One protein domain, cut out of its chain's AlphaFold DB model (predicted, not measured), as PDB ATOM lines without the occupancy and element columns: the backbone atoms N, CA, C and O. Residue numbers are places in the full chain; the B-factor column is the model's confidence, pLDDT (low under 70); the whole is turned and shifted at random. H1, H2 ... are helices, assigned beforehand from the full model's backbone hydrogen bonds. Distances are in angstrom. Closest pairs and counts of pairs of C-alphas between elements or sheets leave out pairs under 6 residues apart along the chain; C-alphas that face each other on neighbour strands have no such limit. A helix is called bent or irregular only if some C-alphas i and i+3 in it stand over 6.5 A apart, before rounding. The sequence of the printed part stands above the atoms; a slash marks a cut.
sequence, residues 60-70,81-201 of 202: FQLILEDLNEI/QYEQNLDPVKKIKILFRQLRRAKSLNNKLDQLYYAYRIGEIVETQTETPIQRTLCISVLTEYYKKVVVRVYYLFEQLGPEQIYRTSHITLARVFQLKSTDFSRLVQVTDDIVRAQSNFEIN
ATOM      1  N   PHE A  60     147.044  93.310 155.110       95.19
ATOM      2  CA  PHE A  60     146.160  93.959 156.079       95.19
ATOM      3  C   PHE A  60     146.635  95.375 156.428       95.19
ATOM      4  O   PHE A  60     145.835  96.300 156.387       95.19
ATOM      5  N   GLN A  61     147.929  95.553 156.721       95.19
ATOM      6  CA  GLN A  61     148.492  96.856 157.093       95.19
ATOM      7  C   GLN A  61     148.379  97.876 155.960       95.19
ATOM      8  O   GLN A  61     147.958  98.995 156.206       95.19
ATOM      9  N   LEU A  62     148.683  97.465 154.727       95.56
ATOM     10  CA  LEU A  62     148.584  98.341 153.556       95.56
ATOM     11  C   LEU A  62     147.142  98.775 153.265       95.56
ATOM     12  O   LEU A  62     146.905  99.909 152.875       95.56
ATOM     13  N   ILE A  63     146.174  97.869 153.434       95.88
ATOM     14  CA  ILE A  63     144.759  98.211 153.242       95.88
ATOM     15  C   ILE A  63     144.285  99.121 154.373       95.88
ATOM     16  O   ILE A  63     143.582 100.086 154.114       95.88
ATOM     17  N   LEU A  64     144.681  98.844 155.614       95.88
ATOM     18  CA  LEU A  64     144.349  99.693 156.753       95.88
ATOM     19  C   LEU A  64     144.891 101.120 156.583       95.88
ATOM     20  O   LEU A  64     144.183 102.070 156.895       95.88
ATOM     21  N   GLU A  65     146.120 101.263 156.090       95.50
ATOM     22  CA  GLU A  65     146.728 102.558 155.766       95.50
ATOM     23  C   GLU A  65     145.878 103.328 154.746       95.50
ATOM     24  O   GLU A  65     145.431 104.431 155.040       95.50
ATOM     25  N   ASP A  66     145.533 102.699 153.622       95.56
ATOM     26  CA  ASP A  66     144.678 103.305 152.593       95.56
ATOM     27  C   ASP A  66     143.273 103.693 153.098       95.56
ATOM     28  O   ASP A  66     142.685 104.668 152.631       95.56
ATOM     29  N   LEU A  67     142.699 102.930 154.035       94.50
ATOM     30  CA  LEU A  67     141.385 103.237 154.618       94.50
ATOM     31  C   LEU A  67     141.423 104.452 155.558       94.50
ATOM     32  O   LEU A  67     140.382 105.059 155.788       94.50
ATOM     33  N   ASN A  68     142.598 104.803 156.090       93.81
ATOM     34  CA  ASN A  68     142.800 105.986 156.930       93.81
ATOM     35  C   ASN A  68     143.284 107.211 156.136       93.81
ATOM     36  O   ASN A  68     143.431 108.285 156.717       93.81
ATOM     37  N   GLU A  69     143.549 107.071 154.836       93.12
ATOM     38  CA  GLU A  69     144.024 108.179 154.011       93.12
ATOM     39  C   GLU A  69     142.925 109.239 153.838       93.12
ATOM     40  O   GLU A  69     141.789 108.935 153.470       93.12
ATOM     41  N   ILE A  70     143.271 110.502 154.085       90.19
ATOM     42  CA  ILE A  70     142.343 111.642 154.006       90.19
ATOM     43  C   ILE A  70     142.605 112.521 152.779       90.19
ATOM     44  O   ILE A  70     141.829 113.435 152.494       90.19
ATOM     45  N   GLN A  81     127.464 105.883 132.788       82.25
ATOM     46  CA  GLN A  81     126.431 106.067 131.774       82.25
ATOM     47  C   GLN A  81     125.519 104.836 131.706       82.25
ATOM     48  O   GLN A  81     125.758 103.907 130.931       82.25
ATOM     49  N   TYR A  82     124.481 104.824 132.538       87.25
ATOM     50  CA  TYR A  82     123.284 104.006 132.340       87.25
ATOM     51  C   TYR A  82     122.059 104.716 132.922       87.25
ATOM     52  O   TYR A  82     122.176 105.553 133.815       87.25
ATOM     53  N   GLU A  83     120.876 104.366 132.428       86.00
ATOM     54  CA  GLU A  83     119.609 104.867 132.962       86.00
ATOM     55  C   GLU A  83     119.375 104.345 134.388       86.00
ATOM     56  O   GLU A  83     119.583 103.163 134.676       86.00
ATOM     57  N   GLN A  84     118.912 105.211 135.295       83.62
ATOM     58  CA  GLN A  84     118.724 104.838 136.704       83.62
ATOM     59  C   GLN A  84     117.649 103.761 136.900       83.62
ATOM     60  O   GLN A  84     117.785 102.919 137.784       83.62
ATOM     61  N   ASN A  85     116.648 103.714 136.021       86.56
ATOM     62  CA  ASN A  85     115.562 102.729 136.071       86.56
ATOM     63  C   ASN A  85     115.889 101.435 135.305       86.56
ATOM     64  O   ASN A  85     115.026 100.575 135.136       86.56
ATOM     65  N   LEU A  86     117.124 101.288 134.817       91.62
ATOM     66  CA  LEU A  86     117.552 100.087 134.113       91.62
ATOM     67  C   LEU A  86     117.597  98.881 135.065       91.62
ATOM     68  O   LEU A  86     118.023  98.992 136.214       91.62
ATOM     69  N   ASP A  87     117.223  97.714 134.547       93.38
ATOM     70  CA  ASP A  87     117.318  96.432 135.250       93.38
ATOM     71  C   ASP A  87     118.715  96.209 135.898       93.38
ATOM     72  O   ASP A  87     119.737  96.423 135.226       93.38
ATOM     73  N   PRO A  88     118.795  95.755 137.171       94.62
ATOM     74  CA  PRO A  88     120.060  95.558 137.887       94.62
ATOM     75  C   PRO A  88     121.067  94.667 137.152       94.62
ATOM     76  O   PRO A  88     122.259  94.983 137.091       94.62
ATOM     77  N   VAL A  89     120.603  93.585 136.514       95.88
ATOM     78  CA  VAL A  89     121.476  92.670 135.761       95.88
ATOM     79  C   VAL A  89     122.087  93.389 134.553       95.88
ATOM     80  O   VAL A  89     123.280  93.227 134.265       95.88
ATOM     81  N   LYS A  90     121.314  94.225 133.850       95.38
ATOM     82  CA  LYS A  90     121.833  95.065 132.756       95.38
ATOM     83  C   LYS A  90     122.838  96.109 133.253       95.38
ATOM     84  O   LYS A  90     123.887  96.256 132.619       95.38
ATOM     85  N   LYS A  91     122.584  96.780 134.385       96.12
ATOM     86  CA  LYS A  91     123.547  97.721 134.996       96.12
ATOM     87  C   LYS A  91     124.877  97.031 135.307       96.12
ATOM     88  O   LYS A  91     125.934  97.516 134.904       96.12
ATOM     89  N   ILE A  92     124.829  95.846 135.920       96.81
ATOM     90  CA  ILE A  92     126.024  95.045 136.224       96.81
ATOM     91  C   ILE A  92     126.775  94.660 134.948       96.81
ATOM     92  O   ILE A  92     127.998  94.769 134.916       96.81
ATOM     93  N   LYS A  93     126.090  94.270 133.864       96.44
ATOM     94  CA  LYS A  93     126.752  93.979 132.576       96.44
ATOM     95  C   LYS A  93     127.522  95.187 132.030       96.44
ATOM     96  O   LYS A  93     128.644  95.024 131.544       96.44
ATOM     97  N   ILE A  94     126.941  96.386 132.119       96.25
ATOM     98  CA  ILE A  94     127.587  97.634 131.688       96.25
ATOM     99  C   ILE A  94     128.817  97.917 132.556       96.25
ATOM    100  O   ILE A  94     129.914  98.084 132.017       96.25
ATOM    101  N   LEU A  95     128.663  97.898 133.881       97.19
ATOM    102  CA  LEU A  95     129.760  98.134 134.822       97.19
ATOM    103  C   LEU A  95     130.870  97.098 134.683       97.19
ATOM    104  O   LEU A  95     132.045  97.444 134.694       97.19
ATOM    105  N   PHE A  96     130.526  95.829 134.471       97.44
ATOM    106  CA  PHE A  96     131.512  94.771 134.316       97.44
ATOM    107  C   PHE A  96     132.319  94.923 133.021       97.44
ATOM    108  O   PHE A  96     133.515  94.623 132.980       97.44
ATOM    109  N   ARG A  97     131.711  95.450 131.950       96.31
ATOM    110  CA  ARG A  97     132.452  95.859 130.749       96.31
ATOM    111  C   ARG A  97     133.415  97.011 131.053       96.31
ATOM    112  O   ARG A  97     134.561  96.936 130.614       96.31
ATOM    113  N   GLN A  98     132.989  98.020 131.815       97.00
ATOM    114  CA  GLN A  98     133.867  99.130 132.207       97.00
ATOM    115  C   GLN A  98     135.009  98.671 133.115       97.00
ATOM    116  O   GLN A  98     136.155  99.037 132.880       97.00
ATOM    117  N   LEU A  99     134.738  97.770 134.059       97.31
ATOM    118  CA  LEU A  99     135.755  97.139 134.894       97.31
ATOM    119  C   LEU A  99     136.806  96.432 134.031       97.31
ATOM    120  O   LEU A  99     138.005  96.638 134.215       97.31
ATOM    121  N   ARG A 100     136.375  95.616 133.059       96.75
ATOM    122  CA  ARG A 100     137.300  94.920 132.149       96.75
ATOM    123  C   ARG A 100     138.131  95.893 131.311       96.75
ATOM    124  O   ARG A 100     139.318  95.642 131.117       96.75
ATOM    125  N   ARG A 101     137.543  97.009 130.871       96.69
ATOM    126  CA  ARG A 101     138.261  98.082 130.167       96.69
ATOM    127  C   ARG A 101     139.273  98.792 131.074       96.69
ATOM    128  O   ARG A 101     140.412  98.997 130.674       96.69
ATOM    129  N   ALA A 102     138.897  99.130 132.305       96.69
ATOM    130  CA  ALA A 102     139.809  99.726 133.282       96.69
ATOM    131  C   ALA A 102     140.992  98.793 133.578       96.69
ATOM    132  O   ALA A 102     142.135  99.239 133.652       96.69
ATOM    133  N   LYS A 103     140.733  97.479 133.647       95.81
ATOM    134  CA  LYS A 103     141.775  96.454 133.753       95.81
ATOM    135  C   LYS A 103     142.715  96.452 132.550       95.81
ATOM    136  O   LYS A 103     143.922  96.430 132.760       95.81
ATOM    137  N   SER A 104     142.206  96.501 131.317       96.81
ATOM    138  CA  SER A 104     143.075  96.542 130.128       96.81
ATOM    139  C   SER A 104     143.915  97.819 130.046       96.81
ATOM    140  O   SER A 104     145.010  97.790 129.501       96.81
ATOM    141  N   LEU A 105     143.420  98.925 130.608       96.44
ATOM    142  CA  LEU A 105     144.139 100.201 130.695       96.44
ATOM    143  C   LEU A 105     145.042 100.312 131.937       96.44
ATOM    144  O   LEU A 105     145.640 101.359 132.157       96.44
ATOM    145  N   ASN A 106     145.131  99.266 132.767       94.75
ATOM    146  CA  ASN A 106     145.842  99.275 134.050       94.75
ATOM    147  C   ASN A 106     145.411 100.400 135.017       94.75
ATOM    148  O   ASN A 106     146.162 100.755 135.928       94.75
ATOM    149  N   ASN A 107     144.186 100.918 134.884       95.94
ATOM    150  CA  ASN A 107     143.648 101.903 135.817       95.94
ATOM    151  C   ASN A 107     143.089 101.186 137.054       95.94
ATOM    152  O   ASN A 107     142.030 100.557 136.998       95.94
ATOM    153  N   LYS A 108     143.839 101.208 138.159       95.94
ATOM    154  CA  LYS A 108     143.499 100.480 139.392       95.94
ATOM    155  C   LYS A 108     142.337 101.116 140.155       95.94
ATOM    156  O   LYS A 108     141.493 100.378 140.660       95.94
ATOM    157  N   LEU A 109     142.283 102.446 140.204       96.88
ATOM    158  CA  LEU A 109     141.237 103.181 140.917       96.88
ATOM    159  C   LEU A 109     139.879 102.947 140.255       96.88
ATOM    160  O   LEU A 109     138.936 102.530 140.919       96.88
ATOM    161  N   ASP A 110     139.818 103.046 138.927       96.88
ATOM    162  CA  ASP A 110     138.589 102.758 138.184       96.88
ATOM    163  C   ASP A 110     138.165 101.290 138.310       96.88
ATOM    164  O   ASP A 110     136.977 100.985 138.392       96.88
ATOM    165  N   GLN A 111     139.115 100.349 138.362       97.62
ATOM    166  CA  GLN A 111     138.789  98.945 138.631       97.62
ATOM    167  C   GLN A 111     138.109  98.766 139.993       97.62
ATOM    168  O   GLN A 111     137.134  98.018 140.080       97.62
ATOM    169  N   LEU A 112     138.622  99.424 141.037       98.19
ATOM    170  CA  LEU A 112     138.030  99.403 142.376       98.19
ATOM    171  C   LEU A 112     136.668 100.087 142.385       98.19
ATOM    172  O   LEU A 112     135.715  99.510 142.898       98.19
ATOM    173  N   TYR A 113     136.556 101.252 141.753       98.19
ATOM    174  CA  TYR A 113     135.310 101.996 141.648       98.19
ATOM    175  C   TYR A 113     134.219 101.178 140.951       98.19
ATOM    176  O   TYR A 113     133.147 100.963 141.510       98.19
ATOM    177  N   TYR A 114     134.487 100.617 139.768       98.19
ATOM    178  CA  TYR A 114     133.493  99.787 139.084       98.19
ATOM    179  C   TYR A 114     133.172  98.503 139.862       98.19
ATOM    180  O   TYR A 114     132.029  98.053 139.831       98.19
ATOM    181  N   ALA A 115     134.137  97.919 140.581       98.38
ATOM    182  CA  ALA A 115     133.872  96.778 141.457       98.38
ATOM    183  C   ALA A 115     132.962  97.156 142.635       98.38
ATOM    184  O   ALA A 115     132.024  96.414 142.921       98.38
ATOM    185  N   TYR A 116     133.203  98.309 143.262       98.50
ATOM    186  CA  TYR A 116     132.368  98.873 144.321       98.50
ATOM    187  C   TYR A 116     130.929  99.058 143.838       98.50
ATOM    188  O   TYR A 116     130.010  98.530 144.451       98.50
ATOM    189  N   ARG A 117     130.727  99.700 142.680       97.88
ATOM    190  CA  ARG A 117     129.383  99.935 142.122       97.88
ATOM    191  C   ARG A 117     128.648  98.647 141.756       97.88
ATOM    192  O   ARG A 117     127.435  98.566 141.909       97.88
ATOM    193  N   ILE A 118     129.362  97.620 141.285       97.81
ATOM    194  CA  ILE A 118     128.752  96.298 141.067       97.81
ATOM    195  C   ILE A 118     128.304  95.698 142.403       97.81
ATOM    196  O   ILE A 118     127.187  95.195 142.484       97.81
ATOM    197  N   GLY A 119     129.158  95.741 143.430       98.00
ATOM    198  CA  GLY A 119     128.824  95.243 144.764       98.00
ATOM    199  C   GLY A 119     127.644  95.991 145.390       98.00
ATOM    200  O   GLY A 119     126.732  95.347 145.889       98.00
ATOM    201  N   GLU A 120     127.596  97.317 145.243       97.25
ATOM    202  CA  GLU A 120     126.481  98.168 145.671       97.25
ATOM    203  C   GLU A 120     125.159  97.698 145.059       97.25
ATOM    204  O   GLU A 120     124.196  97.469 145.781       97.25
ATOM    205  N   ILE A 121     125.099  97.476 143.743       96.38
ATOM    206  CA  ILE A 121     123.873  96.980 143.093       96.38
ATOM    207  C   ILE A 121     123.497  95.590 143.619       96.38
ATOM    208  O   ILE A 121     122.323  95.327 143.866       96.38
ATOM    209  N   VAL A 122     124.480  94.700 143.789       96.75
ATOM    210  CA  VAL A 122     124.247  93.339 144.291       96.75
ATOM    211  C   VAL A 122     123.657  93.360 145.702       96.75
ATOM    212  O   VAL A 122     122.739  92.587 145.962       96.75
ATOM    213  N   GLU A 123     124.150  94.219 146.592       95.25
ATOM    214  CA  GLU A 123     123.729  94.239 147.999       95.25
ATOM    215  C   GLU A 123     122.512  95.144 148.265       95.25
ATOM    216  O   GLU A 123     121.743  94.858 149.176       95.25
ATOM    217  N   THR A 124     122.284  96.192 147.460       94.62
ATOM    218  CA  THR A 124     121.224  97.194 147.721       94.62
ATOM    219  C   THR A 124     120.027  97.125 146.772       94.62
ATOM    220  O   THR A 124     118.940  97.561 147.133       94.62
ATOM    221  N   GLN A 125     120.190  96.580 145.560       92.31
ATOM    222  CA  GLN A 125     119.130  96.522 144.535       92.31
ATOM    223  C   GLN A 125     118.626  95.093 144.290       92.31
ATOM    224  O   GLN A 125     118.004  94.821 143.261       92.31
ATOM    225  N   THR A 126     118.906  94.161 145.207       90.19
ATOM    226  CA  THR A 126     118.367  92.799 145.154       90.19
ATOM    227  C   THR A 126     117.609  92.485 146.439       90.19
ATOM    228  O   THR A 126     118.170  92.459 147.526       90.19
ATOM    229  N   GLU A 127     116.304  92.256 146.317       88.62
ATOM    230  CA  GLU A 127     115.418  92.019 147.466       88.62
ATOM    231  C   GLU A 127     115.362  90.533 147.832       88.62
ATOM    232  O   GLU A 127     115.124  90.150 148.978       88.62
ATOM    233  N   THR A 128     115.586  89.667 146.839       91.56
ATOM    234  CA  THR A 128     115.495  88.215 146.999       91.56
ATOM    235  C   THR A 128     116.829  87.521 146.715       91.56
ATOM    236  O   THR A 128     117.584  87.944 145.831       91.56
ATOM    237  N   PRO A 129     117.109  86.372 147.367       91.75
ATOM    238  CA  PRO A 129     118.296  85.566 147.067       91.75
ATOM    239  C   PRO A 129     118.405  85.156 145.589       91.75
ATOM    240  O   PRO A 129     119.506  85.010 145.056       91.75
ATOM    241  N   ILE A 130     117.265  84.992 144.911       93.12
ATOM    242  CA  ILE A 130     117.203  84.640 143.489       93.12
ATOM    243  C   ILE A 130     117.694  85.811 142.632       93.12
ATOM    244  O   ILE A 130     118.578  85.620 141.798       93.12
ATOM    245  N   GLN A 131     117.194  87.029 142.868       92.56
ATOM    246  CA  GLN A 131     117.662  88.233 142.167       92.56
ATOM    247  C   GLN A 131     119.158  88.475 142.391       92.56
ATOM    248  O   GLN A 131     119.889  88.746 141.434       92.56
ATOM    249  N   ARG A 132     119.634  88.288 143.629       95.00
ATOM    250  CA  ARG A 132     121.064  88.362 143.957       95.00
ATOM    251  C   ARG A 132     121.880  87.355 143.151       95.00
ATOM    252  O   ARG A 132     122.907  87.702 142.567       95.00
ATOM    253  N   THR A 133     121.396  86.118 143.060       94.50
ATOM    254  CA  THR A 133     122.033  85.053 142.272       94.50
ATOM    255  C   THR A 133     122.087  85.412 140.787       94.50
ATOM    256  O   THR A 133     123.141  85.266 140.169       94.50
ATOM    257  N   LEU A 134     121.000  85.942 140.217       94.50
ATOM    258  CA  LEU A 134     120.963  86.395 138.823       94.50
ATOM    259  C   LEU A 134     121.993  87.501 138.557       94.50
ATOM    260  O   LEU A 134     122.748  87.409 137.589       94.50
ATOM    261  N   CYS A 135     122.093  88.492 139.442       94.62
ATOM    262  CA  CYS A 135     123.080  89.569 139.353       94.62
ATOM    263  C   CYS A 135     124.523  89.040 139.374       94.62
ATOM    264  O   CYS A 135     125.333  89.367 138.503       94.62
ATOM    265  N   ILE A 136     124.832  88.163 140.330       94.38
ATOM    266  CA  ILE A 136     126.170  87.584 140.511       94.38
ATOM    267  C   ILE A 136     126.529  86.598 139.387       94.38
ATOM    268  O   ILE A 136     127.706  86.458 139.052       94.38
ATOM    269  N   SER A 137     125.545  85.937 138.765       94.75
ATOM    270  CA  SER A 137     125.768  84.949 137.693       94.75
ATOM    271  C   SER A 137     126.472  85.519 136.456       94.75
ATOM    272  O   SER A 137     127.128  84.782 135.723       94.75
ATOM    273  N   VAL A 138     126.392  86.836 136.250       94.94
ATOM    274  CA  VAL A 138     127.069  87.548 135.156       94.94
ATOM    275  C   VAL A 138     128.589  87.627 135.372       94.94
ATOM    276  O   VAL A 138     129.347  87.844 134.425       94.94
ATOM    277  N   LEU A 139     129.050  87.474 136.613       96.56
ATOM    278  CA  LEU A 139     130.439  87.670 137.009       96.56
ATOM    279  C   LEU A 139     131.217  86.349 137.004       96.56
ATOM    280  O   LEU A 139     130.687  85.280 137.309       96.56
ATOM    281  N   THR A 140     132.523  86.426 136.732       95.94
ATOM    282  CA  THR A 140     133.417  85.275 136.945       95.94
ATOM    283  C   THR A 140     133.632  85.039 138.437       95.94
ATOM    284  O   THR A 140     133.498  85.967 139.233       95.94
ATOM    285  N   GLU A 141     134.024  83.824 138.824       94.56
ATOM    286  CA  GLU A 141     134.177  83.433 140.235       94.56
ATOM    287  C   GLU A 141     135.075  84.380 141.045       94.56
ATOM    288  O   GLU A 141     134.745  84.774 142.162       94.56
ATOM    289  N   TYR A 142     136.167  84.837 140.430       96.75
ATOM    290  CA  TYR A 142     137.035  85.866 140.997       96.75
ATOM    291  C   TYR A 142     136.261  87.147 141.350       96.75
ATOM    292  O   TYR A 142     136.394  87.680 142.455       96.75
ATOM    293  N   TYR A 143     135.427  87.627 140.424       97.75
ATOM    294  CA  TYR A 143     134.683  88.866 140.598       97.75
ATOM    295  C   TYR A 143     133.504  88.728 141.556       97.75
ATOM    296  O   TYR A 143     133.287  89.655 142.328       97.75
ATOM    297  N   LYS A 144     132.811  87.581 141.587       96.69
ATOM    298  CA  LYS A 144     131.703  87.333 142.532       96.69
ATOM    299  C   LYS A 144     132.108  87.629 143.976       96.69
ATOM    300  O   LYS A 144     131.369  88.272 144.712       96.69
ATOM    301  N   LYS A 145     133.311  87.193 144.362       95.75
ATOM    302  CA  LYS A 145     133.863  87.423 145.700       95.75
ATOM    303  C   LYS A 145     134.356  88.856 145.892       95.75
ATOM    304  O   LYS A 145     134.124  89.449 146.943       95.75
ATOM    305  N   VAL A 146     135.096  89.400 144.924       97.75
ATOM    306  CA  VAL A 146     135.811  90.668 145.130       97.75
ATOM    307  C   VAL A 146     134.875  91.874 145.158       97.75
ATOM    308  O   VAL A 146     135.100  92.759 145.968       97.75
ATOM    309  N   VAL A 147     133.820  91.905 144.335       98.31
ATOM    310  CA  VAL A 147     132.921  93.073 144.249       98.31
ATOM    311  C   VAL A 147     132.164  93.297 145.556       98.31
ATOM    312  O   VAL A 147     132.100  94.421 146.037       98.31
ATOM    313  N   VAL A 148     131.701  92.212 146.186       97.50
ATOM    314  CA  VAL A 148     131.020  92.248 147.488       97.50
ATOM    315  C   VAL A 148     131.977  92.725 148.582       97.50
ATOM    316  O   VAL A 148     131.636  93.581 149.389       97.50
ATOM    317  N   ARG A 149     133.219  92.223 148.588       98.12
ATOM    318  CA  ARG A 149     134.227  92.663 149.563       98.12
ATOM    319  C   ARG A 149     134.625  94.123 149.388       98.12
ATOM    320  O   ARG A 149     134.816  94.809 150.380       98.12
ATOM    321  N   VAL A 150     134.788  94.580 148.149       98.44
ATOM    322  CA  VAL A 150     135.087  95.988 147.872       98.44
ATOM    323  C   VAL A 150     133.925  96.863 148.334       98.44
ATOM    324  O   VAL A 150     134.184  97.857 148.993       98.44
ATOM    325  N   TYR A 151     132.674  96.480 148.060       98.50
ATOM    326  CA  TYR A 151     131.511  97.214 148.559       98.50
ATOM    327  C   TYR A 151     131.562  97.395 150.078       98.50
ATOM    328  O   TYR A 151     131.647  98.525 150.536       98.50
ATOM    329  N   TYR A 152     131.651  96.310 150.849       98.06
ATOM    330  CA  TYR A 152     131.672  96.411 152.314       98.06
ATOM    331  C   TYR A 152     132.892  97.143 152.889       98.06
ATOM    332  O   TYR A 152     132.793  97.713 153.967       98.06
ATOM    333  N   LEU A 153     134.042  97.148 152.204       97.88
ATOM    334  CA  LEU A 153     135.202  97.933 152.654       97.88
ATOM    335  C   LEU A 153     134.994  99.444 152.516       97.88
ATOM    336  O   LEU A 153     135.653 100.201 153.215       97.88
ATOM    337  N   PHE A 154     134.139  99.889 151.596       97.62
ATOM    338  CA  PHE A 154     133.953 101.312 151.303       97.62
ATOM    339  C   PHE A 154     132.517 101.789 151.531       97.62
ATOM    340  O   PHE A 154     132.235 102.959 151.310       97.62
ATOM    341  N   GLU A 155     131.602 100.922 151.966       96.75
ATOM    342  CA  GLU A 155     130.185 101.245 152.165       96.75
ATOM    343  C   GLU A 155     130.011 102.444 153.099       96.75
ATOM    344  O   GLU A 155     129.322 103.394 152.746       96.75
ATOM    345  N   GLN A 156     130.695 102.427 154.245       94.19
ATOM    346  CA  GLN A 156     130.595 103.494 155.244       94.19
ATOM    347  C   GLN A 156     131.442 104.727 154.894       94.19
ATOM    348  O   GLN A 156     131.090 105.841 155.262       94.19
ATOM    349  N   LEU A 157     132.558 104.538 154.182       93.56
ATOM    350  CA  LEU A 157     133.505 105.612 153.844       93.56
ATOM    351  C   LEU A 157     133.132 106.369 152.560       93.56
ATOM    352  O   LEU A 157     133.633 107.465 152.322       93.56
ATOM    353  N   GLY A 158     132.288 105.772 151.721       94.00
ATOM    354  CA  GLY A 158     131.908 106.296 150.417       94.00
ATOM    355  C   GLY A 158     132.882 105.936 149.282       94.00
ATOM    356  O   GLY A 158     134.050 105.587 149.504       94.00
ATOM    357  N   PRO A 159     132.416 106.008 148.020       95.00
ATOM    358  CA  PRO A 159     133.231 105.723 146.839       95.00
ATOM    359  C   PRO A 159     134.402 106.696 146.645       95.00
ATOM    360  O   PRO A 159     135.372 106.352 145.970       95.00
ATOM    361  N   GLU A 160     134.346 107.898 147.216       94.88
ATOM    362  CA  GLU A 160     135.405 108.907 147.161       94.88
ATOM    363  C   GLU A 160     136.691 108.410 147.824       94.88
ATOM    364  O   GLU A 160     137.783 108.707 147.329       94.88
ATOM    365  N   GLN A 161     136.565 107.604 148.884       95.56
ATOM    366  CA  GLN A 161     137.700 107.023 149.597       95.56
ATOM    367  C   GLN A 161     138.537 106.114 148.692       95.56
ATOM    368  O   GLN A 161     139.752 106.057 148.847       95.56
ATOM    369  N   ILE A 162     137.933 105.455 147.695       97.31
ATOM    370  CA  ILE A 162     138.663 104.616 146.729       97.31
ATOM    371  C   ILE A 162     139.767 105.421 146.037       97.31
ATOM    372  O   ILE A 162     140.868 104.910 145.835       97.31
ATOM    373  N   TYR A 163     139.500 106.687 145.721       95.94
ATOM    374  CA  TYR A 163     140.430 107.578 145.020       95.94
ATOM    375  C   TYR A 163     141.530 108.160 145.916       95.94
ATOM    376  O   TYR A 163     142.423 108.836 145.411       95.94
ATOM    377  N   ARG A 164     141.501 107.850 147.215       94.94
ATOM    378  CA  ARG A 164     142.572 108.137 148.179       94.94
ATOM    379  C   ARG A 164     143.539 106.958 148.344       94.94
ATOM    380  O   ARG A 164     144.619 107.099 148.895       94.94
ATOM    381  N   THR A 165     143.175 105.781 147.837       95.12
ATOM    382  CA  THR A 165     143.950 104.552 148.053       95.12
ATOM    383  C   THR A 165     145.186 104.470 147.154       95.12
ATOM    384  O   THR A 165     145.134 104.768 145.959       95.12
ATOM    385  N   SER A 166     146.300 103.990 147.710       94.25
ATOM    386  CA  SER A 166     147.571 103.805 146.998       94.25
ATOM    387  C   SER A 166     147.932 102.332 146.789       94.25
ATOM    388  O   SER A 166     148.583 101.961 145.801       94.25
ATOM    389  N   HIS A 167     147.522 101.457 147.705       94.88
ATOM    390  CA  HIS A 167     147.986 100.074 147.781       94.88
ATOM    391  C   HIS A 167     146.910  99.028 147.491       94.88
ATOM    392  O   HIS A 167     147.244  97.928 147.020       94.88
ATOM    393  N   ILE A 168     145.643  99.345 147.750       96.12
ATOM    394  CA  ILE A 168     144.490  98.484 147.527       96.12
ATOM    395  C   ILE A 168     144.412  98.133 146.041       96.12
ATOM    396  O   ILE A 168     144.542  98.945 145.131       96.12
ATOM    397  N   THR A 169     144.211  96.845 145.788       97.00
ATOM    398  CA  THR A 169     143.930  96.311 144.456       97.00
ATOM    399  C   THR A 169     142.917  95.190 144.601       97.00
ATOM    400  O   THR A 169     142.854  94.535 145.646       97.00
ATOM    401  N   LEU A 170     142.179  94.890 143.530       97.44
ATOM    402  CA  LEU A 170     141.254  93.753 143.523       97.44
ATOM    403  C   LEU A 170     141.957  92.436 143.894       97.44
ATOM    404  O   LEU A 170     141.396  91.601 144.598       97.44
ATOM    405  N   ALA A 171     143.210  92.247 143.468       96.56
ATOM    406  CA  ALA A 171     143.999  91.066 143.818       96.56
ATOM    407  C   ALA A 171     144.252  90.968 145.331       96.56
ATOM    408  O   ALA A 171     144.028  89.908 145.917       96.56
ATOM    409  N   ARG A 172     144.646  92.073 145.979       96.31
ATOM    410  CA  ARG A 172     144.838  92.112 147.437       96.31
ATOM    411  C   ARG A 172     143.539  91.830 148.186       96.31
ATOM    412  O   ARG A 172     143.539  91.006 149.094       96.31
ATOM    413  N   VAL A 173     142.431  92.442 147.765       97.12
ATOM    414  CA  VAL A 173     141.111  92.226 148.383       97.12
ATOM    415  C   VAL A 173     140.650  90.770 148.229       97.12
ATOM    416  O   VAL A 173     140.117  90.165 149.164       97.12
ATOM    417  N   PHE A 174     140.901  90.162 147.069       96.44
ATOM    418  CA  PHE A 174     140.591  88.753 146.825       96.44
ATOM    419  C   PHE A 174     141.381  87.809 147.749       96.44
ATOM    420  O   PHE A 174     140.820  86.831 148.259       96.44
ATOM    421  N   GLN A 175     142.660  88.127 147.985       94.75
ATOM    422  CA  GLN A 175     143.590  87.358 148.820       94.75
ATOM    423  C   GLN A 175     143.392  87.552 150.329       94.75
ATOM    424  O   GLN A 175     143.946  86.777 151.108       94.75
ATOM    425  N   LEU A 176     142.606  88.545 150.762       95.44
ATOM    426  CA  LEU A 176     142.323  88.749 152.182       95.44
ATOM    427  C   LEU A 176     141.720  87.493 152.820       95.44
ATOM    428  O   LEU A 176     140.753  86.903 152.312       95.44
ATOM    429  N   LYS A 177     142.255  87.120 153.980       95.69
ATOM    430  CA  LYS A 177     141.630  86.119 154.845       95.69
ATOM    431  C   LYS A 177     140.317  86.673 155.382       95.69
ATOM    432  O   LYS A 177     140.179  87.881 155.551       95.69
ATOM    433  N   SER A 178     139.354  85.798 155.657       95.38
ATOM    434  CA  SER A 178     138.052  86.226 156.184       95.38
ATOM    435  C   SER A 178     138.188  86.977 157.513       95.38
ATOM    436  O   SER A 178     137.532  87.992 157.686       95.38
ATOM    437  N   THR A 179     139.109  86.559 158.391       96.75
ATOM    438  CA  THR A 179     139.403  87.243 159.664       96.75
ATOM    439  C   THR A 179     139.915  88.669 159.465       96.75
ATOM    440  O   THR A 179     139.442  89.594 160.117       96.75
ATOM    441  N   ASP A 180     140.859  88.851 158.539       97.31
ATOM    442  CA  ASP A 180     141.445  90.157 158.226       97.31
ATOM    443  C   ASP A 180     140.407  91.067 157.574       97.31
ATOM    444  O   ASP A 180     140.310  92.239 157.914       97.31
ATOM    445  N   PHE A 181     139.598  90.511 156.670       97.75
ATOM    446  CA  PHE A 181     138.504  91.224 156.026       97.75
ATOM    447  C   PHE A 181     137.468  91.723 157.044       97.75
ATOM    448  O   PHE A 181     137.183  92.915 157.063       97.75
ATOM    449  N   SER A 182     136.959  90.855 157.925       97.06
ATOM    450  CA  SER A 182     135.996  91.258 158.960       97.06
ATOM    451  C   SER A 182     136.563  92.328 159.891       97.06
ATOM    452  O   SER A 182     135.858  93.265 160.248       97.06
ATOM    453  N   ARG A 183     137.851  92.228 160.243       97.50
ATOM    454  CA  ARG A 183     138.520  93.245 161.057       97.50
ATOM    455  C   ARG A 183     138.642  94.585 160.326       97.50
ATOM    456  O   ARG A 183     138.471  95.614 160.962       97.50
ATOM    457  N   LEU A 184     138.938  94.586 159.026       97.25
ATOM    458  CA  LEU A 184     138.998  95.821 158.236       97.25
ATOM    459  C   LEU A 184     137.630  96.507 158.168       97.25
ATOM    460  O   LEU A 184     137.572  97.704 158.399       97.25
ATOM    461  N   VAL A 185     136.551  95.751 157.940       96.94
ATOM    462  CA  VAL A 185     135.176  96.291 157.938       96.94
ATOM    463  C   VAL A 185     134.809  96.888 159.303       96.94
ATOM    464  O   VAL A 185     134.244  97.969 159.382       96.94
ATOM    465  N   GLN A 186     135.195  96.242 160.405       95.44
ATOM    466  CA  GLN A 186     134.974  96.827 161.731       95.44
ATOM    467  C   GLN A 186     135.732  98.152 161.910       95.44
ATOM    468  O   GLN A 186     135.192  99.109 162.455       95.44
ATOM    469  N   VAL A 187     136.976  98.225 161.430       94.44
ATOM    470  CA  VAL A 187     137.762  99.461 161.514       94.44
ATOM    471  C   VAL A 187     137.145 100.578 160.671       94.44
ATOM    472  O   VAL A 187     137.194 101.728 161.093       94.44
ATOM    473  N   THR A 188     136.540 100.278 159.518       93.44
ATOM    474  CA  THR A 188     135.854 101.316 158.734       93.44
ATOM    475  C   THR A 188     134.669 101.916 159.480       93.44
ATOM    476  O   THR A 188     134.499 103.132 159.440       93.44
ATOM    477  N   ASP A 189     133.920 101.108 160.236       92.19
ATOM    478  CA  ASP A 189     132.848 101.614 161.105       92.19
ATOM    479  C   ASP A 189     133.405 102.543 162.197       92.19
ATOM    480  O   ASP A 189     132.834 103.596 162.486       92.19
ATOM    481  N   ASP A 190     134.537 102.170 162.800       92.62
ATOM    482  CA  ASP A 190     135.183 102.952 163.857       92.62
ATOM    483  C   ASP A 190     135.744 104.288 163.333       92.62
ATOM    484  O   ASP A 190     135.623 105.308 164.016       92.62
ATOM    485  N   ILE A 191     136.307 104.310 162.116       91.38
ATOM    486  CA  ILE A 191     136.789 105.536 161.455       91.38
ATOM    487  C   ILE A 191     135.638 106.525 161.261       91.38
ATOM    488  O   ILE A 191     135.759 107.689 161.645       91.38
ATOM    489  N   VAL A 192     134.507 106.066 160.717       90.31
ATOM    490  CA  VAL A 192     133.342 106.929 160.467       90.31
ATOM    491  C   VAL A 192     132.764 107.460 161.776       90.31
ATOM    492  O   VAL A 192     132.519 108.657 161.902       90.31
ATOM    493  N   ARG A 193     132.628 106.605 162.800       90.25
ATOM    494  CA  ARG A 193     132.182 107.040 164.135       90.25
ATOM    495  C   ARG A 193     133.103 108.094 164.739       90.25
ATOM    496  O   ARG A 193     132.622 109.037 165.361       90.25
ATOM    497  N   ALA A 194     134.418 107.937 164.579       87.94
ATOM    498  CA  ALA A 194     135.376 108.923 165.055       87.94
ATOM    499  C   ALA A 194     135.176 110.268 164.341       87.94
ATOM    500  O   ALA A 194     135.101 111.286 165.020       87.94
ATOM    501  N   GLN A 195     135.012 110.267 163.014       83.75
ATOM    502  CA  GLN A 195     134.773 111.476 162.217       83.75
ATOM    503  C   GLN A 195     133.480 112.202 162.629       83.75
ATOM    504  O   GLN A 195     133.522 113.405 162.877       83.75
ATOM    505  N   SER A 196     132.366 111.485 162.823       82.31
ATOM    506  CA  SER A 196     131.096 112.097 163.256       82.31
ATOM    507  C   SER A 196     131.172 112.756 164.641       82.31
ATOM    508  O   SER A 196     130.514 113.764 164.887       82.31
ATOM    509  N   ASN A 197     131.990 112.228 165.556       76.75
ATOM    510  CA  ASN A 197     132.155 112.811 166.893       76.75
ATOM    511  C   ASN A 197     132.935 114.138 166.887       76.75
ATOM    512  O   ASN A 197     132.777 114.938 167.811       76.75
ATOM    513  N   PHE A 198     133.774 114.386 165.877       70.75
ATOM    514  CA  PHE A 198     134.473 115.669 165.732       70.75
ATOM    515  C   PHE A 198     133.538 116.780 165.229       70.75
ATOM    516  O   PHE A 198     133.671 117.921 165.664       70.75
ATOM    517  N   GLU A 199     132.554 116.451 164.388       62.66
ATOM    518  CA  GLU A 199     131.611 117.428 163.822       62.66
ATOM    519  C   GLU A 199     130.566 117.933 164.833       62.66
ATOM    520  O   GLU A 199     130.089 119.053 164.704       62.66
ATOM    521  N   ILE A 200     130.227 117.151 165.866       62.12
ATOM    522  CA  ILE A 200     129.220 117.531 166.883       62.12
ATOM    523  C   ILE A 200     129.787 118.495 167.945       62.12
ATOM    524  O   ILE A 200     129.033 119.184 168.628       62.12
ATOM    525  N   ASN A 201     131.112 118.552 168.098       53.72
ATOM    526  CA  ASN A 201     131.785 119.356 169.126       53.72
ATOM    527  C   ASN A 201     132.367 120.683 168.598       53.72
ATOM    528  O   ASN A 201     133.148 121.316 169.311       53.72
TER     529      ASN A 201
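AT A GLANCE: This is residues 60 to 70 and 81 to 201 of the 202 residues of an uncharacterized protein of Glomus cerebriforme (UniProt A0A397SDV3). The long last helix H8 runs along one side of a compact helical body, and its end, residues 194 to 201, sticks out. At the core H5 crosses H3 almost at a right angle; H2 folds against H3 as a hairpin on the side away from H8, while short H4, H6 and H7 and the first helix H1 fill in round these. The printed part has 132 residues with eight named helices, H1 to H8 in chain order, and no named strand; the class is all helix. It is compact, with a radius of gyration of the C-alphas of 15.1 A and spans of 43 by 32 by 29 A.

IN THESE COORDINATES: H8, residues 178 to 199, is 32.8 A long, from C-alpha 178 at (138.052, 86.226, 156.184) to C-alpha 199 at (131.611, 117.428, 163.822). H5 is residues 141 to 154, 21.0 A; it is neither bent nor irregular, but only just: C-alphas 144 and 147 are 6.1 A apart. H3 is residues 108 to 124, 24.0 A, and H2 residues 88 to 104, 24.3 A. The shorter ones are H1, residues 60 to 68, from C-alpha 60 at (146.160, 93.959, 156.079); H4, 129 to 137; H6, 159 to 164; and H7, 170 to 175.

HOW THE PARTS SIT: H8 touches H5 with residues 181 to 188 alone, at a shallow tilt of 25 degrees, the same way; the closest C-alphas, of Leu 153 and Val 185, are 5.5 A apart. H1 touches H8 at 21 degrees, the same way, Phe 60 to Asp 180 at 6.4 A between C-alphas. H5 stands about perpendicular to H3, at 88 degrees, and they touch, C-alphas 119 and 148 being closest at 4.6 A. H3 is the hub, touching H2, H4, H5 and H6. H2 and H3 form a helical hairpin, at a shallow tilt of 14 degrees, opposite ways, with C-alphas 99 and 111 closest at 5.1 A. H3 and H4 form another, at 23 degrees, with C-alphas 122 and 132 closest at 5.9 A. H6 touches H3, C-alphas 109 and 163 at 6.1 A; H7 touches H5, C-alphas 146 and 174 at 5.4 A. H3 and H8 are apart. The packing is mostly aligned, 6 of 8 touching pairs being at a shallow tilt. Every O i to N i+4 pair is within hydrogen-bond range in H1, H2, H3, H4 and H7; it is 8 of 10 in H5, 17 of 18 in H8 and 0 of 2 in H6, where 3 of 3 O i to N i+3 pairs are.

THE WHOLE: The C-alphas of Ser 137 and Asn 201 are farthest apart, at 47.0 A. Residues 71 to 80 are not printed, and C-alphas 70 and 81 are 27.9 A apart across this cut. The links printed whole are tight. Mean pLDDT of the printed part is 93.8, with residues 199 to 201 under 70.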